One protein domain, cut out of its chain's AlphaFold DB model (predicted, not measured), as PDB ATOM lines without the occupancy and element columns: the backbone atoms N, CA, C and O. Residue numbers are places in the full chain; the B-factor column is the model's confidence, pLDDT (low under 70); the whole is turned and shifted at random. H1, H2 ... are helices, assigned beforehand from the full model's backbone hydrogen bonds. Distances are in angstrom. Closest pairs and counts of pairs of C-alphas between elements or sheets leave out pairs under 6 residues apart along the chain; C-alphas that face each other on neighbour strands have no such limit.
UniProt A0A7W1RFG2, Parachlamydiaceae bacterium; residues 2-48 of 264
ATOM      1  N   ASP A   2      14.350  28.608  -5.315       91.56
ATOM      2  CA  ASP A   2      15.748  28.633  -5.781       91.56
ATOM      3  C   ASP A   2      16.333  30.052  -5.774       91.56
ATOM      4  O   ASP A   2      17.020  30.453  -6.707       91.56
ATOM      5  N   MET A   3      15.975  30.832  -4.750       95.38
ATOM      6  CA  MET A   3      16.502  32.178  -4.552       95.38
ATOM      7  C   MET A   3      17.874  32.095  -3.893       95.38
ATOM      8  O   MET A   3      18.059  31.288  -2.984       95.38
ATOM      9  N   ASN A   4      18.805  32.932  -4.341       96.81
ATOM     10  CA  ASN A   4      20.055  33.166  -3.622       96.81
ATOM     11  C   ASN A   4      19.860  34.213  -2.509       96.81
ATOM     12  O   ASN A   4      18.825  34.879  -2.443       96.81
ATOM     13  N   ASP A   5      20.870  34.391  -1.660       97.69
ATOM     14  CA  ASP A   5      20.798  35.311  -0.519       97.69
ATOM     15  C   ASP A   5      20.529  36.769  -0.900       97.69
ATOM     16  O   ASP A   5      19.812  37.459  -0.179       97.69
ATOM     17  N   ASP A   6      21.042  37.248  -2.038       97.94
ATOM     18  CA  ASP A   6      20.776  38.617  -2.505       97.94
ATOM     19  C   ASP A   6      19.299  38.794  -2.894       97.94
ATOM     20  O   ASP A   6      18.661  39.777  -2.525       97.94
ATOM     21  N   GLN A   7      18.708  37.795  -3.550       98.25
ATOM     22  CA  GLN A   7      17.281  37.799  -3.868       98.25
ATOM     23  C   GLN A   7      16.420  37.713  -2.603       98.25
ATOM     24  O   GLN A   7      15.385  38.372  -2.522       98.25
ATOM     25  N   ILE A   8      16.829  36.923  -1.603       98.38
ATOM     26  CA  ILE A   8      16.109  36.845  -0.324       98.38
ATOM     27  C   ILE A   8      16.224  38.179   0.434       98.38
ATOM     28  O   ILE A   8      15.226  38.654   0.980       98.38
ATOM     29  N   HIS A   9      17.396  38.823   0.417       98.38
ATOM     30  CA  HIS A   9      17.574  40.182   0.930       98.38
ATOM     31  C   HIS A   9      16.576  41.155   0.295       98.38
ATOM     32  O   HIS A   9      15.854  41.835   1.027       98.38
ATOM     33  N   ASP A  10      16.496  41.186  -1.037       98.56
ATOM     34  CA  ASP A  10      15.598  42.087  -1.765       98.56
ATOM     35  C   ASP A  10      14.129  41.851  -1.387       98.56
ATOM     36  O   ASP A  10      13.402  42.806  -1.104       98.56
ATOM     37  N   VAL A  11      13.713  40.583  -1.272       98.56
ATOM     38  CA  VAL A  11      12.362  40.204  -0.827       98.56
ATOM     39  C   VAL A  11      12.054  40.752   0.567       98.56
ATOM     40  O   VAL A  11      11.035  41.420   0.751       98.56
ATOM     41  N   PHE A  12      12.918  40.507   1.558       98.62
ATOM     42  CA  PHE A  12      12.687  41.002   2.921       98.62
ATOM     43  C   PHE A  12      12.769  42.530   3.000       98.62
ATOM     44  O   PHE A  12      12.013  43.147   3.752       98.62
ATOM     45  N   ASN A  13      13.638  43.156   2.203       98.50
ATOM     46  CA  ASN A  13      13.740  44.609   2.105       98.50
ATOM     47  C   ASN A  13      12.455  45.228   1.528       98.50
ATOM     48  O   ASN A  13      11.991  46.259   2.018       98.50
ATOM     49  N   GLU A  14      11.844  44.597   0.524       98.44
ATOM     50  CA  GLU A  14      10.551  45.021  -0.020       98.44
ATOM     51  C   GLU A  14       9.405  44.768   0.965       98.44
ATOM     52  O   GLU A  14       8.580  45.655   1.202       98.44
ATOM     53  N   TRP A  15       9.378  43.607   1.623       98.50
ATOM     54  CA  TRP A  15       8.379  43.314   2.652       98.50
ATOM     55  C   TRP A  15       8.443  44.314   3.809       98.50
ATOM     56  O   TRP A  15       7.394  44.751   4.291       98.50
ATOM     57  N   ASN A  16       9.637  44.762   4.202       98.31
ATOM     58  CA  ASN A  16       9.800  45.748   5.269       98.31
ATOM     59  C   ASN A  16       9.277  47.155   4.911       98.31
ATOM     60  O   ASN A  16       9.083  47.980   5.804       98.31
ATOM     61  N   LYS A  17       9.021  47.432   3.627       97.94
ATOM     62  CA  LYS A  17       8.403  48.681   3.136       97.94
ATOM     63  C   LYS A  17       6.875  48.586   3.030       97.94
ATOM     64  O   LYS A  17       6.237  49.483   2.488       97.94
ATOM     65  N   SER A  18       6.291  47.492   3.515       97.12
ATOM     66  CA  SER A  18       4.868  47.174   3.381       97.12
ATOM     67  C   SER A  18       4.193  46.968   4.743       97.12
ATOM     68  O   SER A  18       4.721  47.376   5.777       97.12
ATOM     69  N   GLU A  19       3.034  46.305   4.774       96.31
ATOM     70  CA  GLU A  19       2.304  45.992   6.009       96.31
ATOM     71  C   GLU A  19       3.079  45.085   6.986       96.31
ATOM     72  O   GLU A  19       2.748  45.026   8.168       96.31
ATOM     73  N   LEU A  20       4.123  44.403   6.503       97.75
ATOM     74  CA  LEU A  20       5.036  43.588   7.309       97.75
ATOM     75  C   LEU A  20       6.146  44.400   7.990       97.75
ATOM     76  O   LEU A  20       6.957  43.810   8.702       97.75
ATOM     77  N   SER A  21       6.205  45.720   7.784       97.81
ATOM     78  CA  SER A  21       7.262  46.562   8.346       97.81
ATOM     79  C   SER A  21       7.442  46.330   9.848       97.81
ATOM     80  O   SER A  21       6.488  46.395  10.634       97.81
ATOM     81  N   GLY A  22       8.676  46.044  10.248       97.56
ATOM     82  CA  GLY A  22       9.014  45.727  11.625       97.56
ATOM     83  C   GLY A  22      10.476  45.348  11.779       97.56
ATOM     84  O   GLY A  22      11.142  44.936  10.832       97.56
ATOM     85  N   TYR A  23      10.976  45.456  13.006       98.38
ATOM     86  CA  TYR A  23      12.406  45.307  13.274       98.38
ATOM     87  C   TYR A  23      12.961  43.935  12.880       98.38
ATOM     88  O   TYR A  23      14.045  43.850  12.317       98.38
ATOM     89  N   LEU A  24      12.213  42.856  13.125       98.38
ATOM     90  CA  LEU A  24      12.656  41.511  12.752       98.38
ATOM     91  C   LEU A  24      12.735  41.315  11.229       98.38
ATOM     92  O   LEU A  24      13.646  40.640  10.763       98.38
ATOM     93  N   ILE A  25      11.836  41.926  10.453       98.50
ATOM     94  CA  ILE A  25      11.877  41.877   8.981       98.50
ATOM     95  C   ILE A  25      13.058  42.709   8.463       98.50
ATOM     96  O   ILE A  25      13.801  42.251   7.597       98.50
ATOM     97  N   GLU A  26      13.281  43.887   9.054       98.38
ATOM     98  CA  GLU A  26      14.416  44.767   8.764       98.38
ATOM     99  C   GLU A  26      15.764  44.057   8.952       98.38
ATOM    100  O   GLU A  26      16.564  43.988   8.018       98.38
ATOM    101  N   ILE A  27      16.021  43.497  10.141       98.62
ATOM    102  CA  ILE A  27      17.302  42.828  10.405       98.62
ATOM    103  C   ILE A  27      17.446  41.547   9.586       98.62
ATOM    104  O   ILE A  27      18.564  41.195   9.226       98.62
ATOM    105  N   THR A  28      16.341  40.870   9.248       98.69
ATOM    106  CA  THR A  28      16.384  39.676   8.393       98.69
ATOM    107  C   THR A  28      16.941  40.016   7.016       98.69
ATOM    108  O   THR A  28      17.811  39.294   6.535       98.69
ATOM    109  N   SER A  29      16.545  41.143   6.409       98.19
ATOM    110  CA  SER A  29      17.147  41.557   5.134       98.19
ATOM    111  C   SER A  29      18.652  41.822   5.286       98.19
ATOM    112  O   SER A  29      19.443  41.389   4.450       98.19
ATOM    113  N   GLN A  30      19.079  42.467   6.376       98.31
ATOM    114  CA  GLN A  30      20.494  42.777   6.616       98.31
ATOM    115  C   GLN A  30      21.349  41.527   6.880       98.31
ATOM    116  O   GLN A  30      22.534  41.510   6.542       98.31
ATOM    117  N   ILE A  31      20.761  40.475   7.458       98.56
ATOM    118  CA  ILE A  31      21.450  39.209   7.735       98.56
ATOM    119  C   ILE A  31      21.914  38.542   6.434       98.56
ATOM    120  O   ILE A  31      23.083  38.169   6.341       98.56
ATOM    121  N   PHE A  32      21.056  38.461   5.411       98.38
ATOM    122  CA  PHE A  32      21.388  37.785   4.148       98.38
ATOM    123  C   PHE A  32      22.531  38.456   3.371       98.38
ATOM    124  O   PHE A  32      23.264  37.796   2.637       98.38
ATOM    125  N   VAL A  33      22.771  39.758   3.568       97.94
ATOM    126  CA  VAL A  33      23.884  40.451   2.895       97.94
ATOM    127  C   VAL A  33      25.213  40.374   3.652       97.94
ATOM    128  O   VAL A  33      26.256  40.744   3.102       97.94
ATOM    129  N   LYS A  34      25.224  39.882   4.895       98.25
ATOM    130  CA  LYS A  34      26.433  39.848   5.719       98.25
ATOM    131  C   LYS A  34      27.404  38.779   5.218       98.25
ATOM    132  O   LYS A  34      27.055  37.608   5.100       98.25
ATOM    133  N   LYS A  35      28.649  39.186   4.970       97.75
ATOM    134  CA  LYS A  35      29.761  38.268   4.706       97.75
ATOM    135  C   LYS A  35      30.502  37.928   5.992       97.75
ATOM    136  O   LYS A  35      30.667  38.794   6.859       97.75
ATOM    137  N   ASP A  36      30.949  36.685   6.083       97.50
ATOM    138  CA  ASP A  36      31.881  36.232   7.100       97.50
ATOM    139  C   ASP A  36      33.289  36.778   6.810       97.50
ATOM    140  O   ASP A  36      33.754  36.780   5.668       97.50
ATOM    141  N   ALA A  37      33.962  37.275   7.848       96.50
ATOM    142  CA  ALA A  37      35.257  37.939   7.703       96.50
ATOM    143  C   ALA A  37      36.403  36.949   7.448       96.50
ATOM    144  O   ALA A  37      37.432  37.339   6.900       96.50
ATOM    145  N   THR A  38      36.234  35.687   7.844       96.44
ATOM    146  CA  THR A  38      37.276  34.661   7.757       96.44
ATOM    147  C   THR A  38      37.203  33.892   6.442       96.44
ATOM    148  O   THR A  38      38.221  33.686   5.788       96.44
ATOM    149  N   THR A  39      36.005  33.484   6.033       96.81
ATOM    150  CA  THR A  39      35.763  32.654   4.843       96.81
ATOM    151  C   THR A  39      35.402  33.472   3.603       96.81
ATOM    152  O   THR A  39      35.501  32.965   2.487       96.81
ATOM    153  N   GLY A  40      34.951  34.724   3.769       95.88
ATOM    154  CA  GLY A  40      34.456  35.577   2.681       95.88
ATOM    155  C   GLY A  40      33.089  35.166   2.111       95.88
ATOM    156  O   GLY A  40      32.569  35.857   1.228       95.88
ATOM    157  N   LYS A  41      32.502  34.070   2.609       96.00
ATOM    158  CA  LYS A  41      31.177  33.568   2.225       96.00
ATOM    159  C   LYS A  41      30.061  34.328   2.944       96.00
ATOM    160  O   LYS A  41      30.312  35.222   3.753       96.00
ATOM    161  N   ARG A  42      28.811  33.991   2.632       97.31
ATOM    162  CA  ARG A  42      27.628  34.503   3.327       97.31
ATOM    163  C   ARG A  42      27.616  33.965   4.754       97.31
ATOM    164  O   ARG A  42      27.729  32.765   4.962       97.31
ATOM    165  N   LEU A  43      27.506  34.858   5.737       98.19
ATOM    166  CA  LEU A  43      27.589  34.476   7.148       98.19
ATOM    167  C   LEU A  43      26.440  33.539   7.543       98.19
ATOM    168  O   LEU A  43      26.643  32.664   8.372       98.19
ATOM    169  N   ILE A  44      25.254  33.705   6.948       97.69
ATOM    170  CA  ILE A  44      24.085  32.870   7.247       97.69
ATOM    171  C   ILE A  44      24.328  31.381   6.957       97.69
ATOM    172  O   ILE A  44      23.860  30.545   7.724       97.69
ATOM    173  N   ASP A  45      25.128  31.063   5.937       96.25
ATOM    174  CA  ASP A  45      25.469  29.686   5.552       96.25
ATOM    175  C   ASP A  45      26.535  29.047   6.457       96.25
ATOM    176  O   ASP A  45      26.740  27.837   6.426       96.25
ATOM    177  N   GLU A  46      27.228  29.855   7.263       97.31
ATOM    178  CA  GLU A  46      28.275  29.408   8.191       97.31
ATOM    179  C   GLU A  46      27.762  29.343   9.647       97.31
ATOM    180  O   GLU A  46      28.482  28.932  10.558       97.31
ATOM    181  N   ILE A  47      26.507  29.741   9.896       97.62
ATOM    182  CA  ILE A  47      25.870  29.646  11.213       97.62
ATOM    183  C   ILE A  47      25.287  28.242  11.404       97.62
ATOM    184  O   ILE A  47      24.448  27.788  10.632       97.62
ATOM    185  N   LEU A  48      25.672  27.582  12.499       97.44
ATOM    186  CA  LEU A  48      25.081  26.310  12.916       97.44
ATOM    187  C   LEU A  48      23.573  26.458  13.184       97.44
ATOM    188  O   LEU A  48      23.153  27.344  13.934       97.44
TER     189      LEU A  48
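Overview. This is residues 2 to 48 of the 264 residues of a protein of Parachlamydiaceae bacterium (UniProt A0A7W1RFG2). The model shows a helical hairpin, H1 and H2 side by side and running opposite ways, with a loop that runs on past the end of H2 and folds back to a very short helix, H3. The bend between H1 and H2, at Glu 19, and the loop after H2, at Thr 38, lie at the two ends of the long axis. The printed part has 47 residues with three named helices, in the order H1, H2, H3, and no named strand; its class is all helix. It is only just compact, close to loose, with a radius of gyration of the C-alphas of 11.4 A, and its outline is elongated, with spans of 36 by 23 by 16 A.

Arrangement. H1, residues 5 to 15, and H2, residues 23 to 33, form a helical hairpin, two helices that follow each other, touch and run opposite ways. Their lines stand at a shallow tilt of 23 degrees. Their closest C-alphas are those of His 9 and Ser 29, 4.4 A apart, and their centres are 8.6 A apart. H3, residues 43 to 46, touches H2, with 4 pairs of C-alphas within 8 A. The closest C-alphas of this pair are those of Phe 32 and Ile 44, 6.4 A apart. H1 and H3 are apart. Every pair of O i and N i+4 in H1 is within hydrogen-bond range, while in H2 it is 5 of 7 pairs. H3 is too short for such a pair, but its one pair of O i and N i+3 is within range.

Along the chain. H1 begins at C-alpha 5, at (20.798, 35.311, -0.519), and ends at Trp 15, 15.1 A from its first C-alpha to its last. Residues 16 to 22 follow, and H2 then runs from C-alpha 23, at (12.406, 45.307, 13.274), to Val 33 over 16.2 A. After residues 34 to 42 comes H3, four residues from Leu 43 to Glu 46 and 5.2 A from its first C-alpha to its last, which ends at C-alpha 46, at (28.275, 29.408, 8.191).

Size, cuts and confidence. The two C-alphas farthest apart in the domain are those of Glu 19 and Thr 38, at 36.8 A. From the first to the last printed C-alpha, Asp 2 to Leu 48, the distance is 21.0 A. The printed part has no cut. The link from H1 to H2, 7 residues, and the link from H2 to H3, 9 residues, are both short. The mean pLDDT of the printed part is 97.6, and no printed residue is under 70.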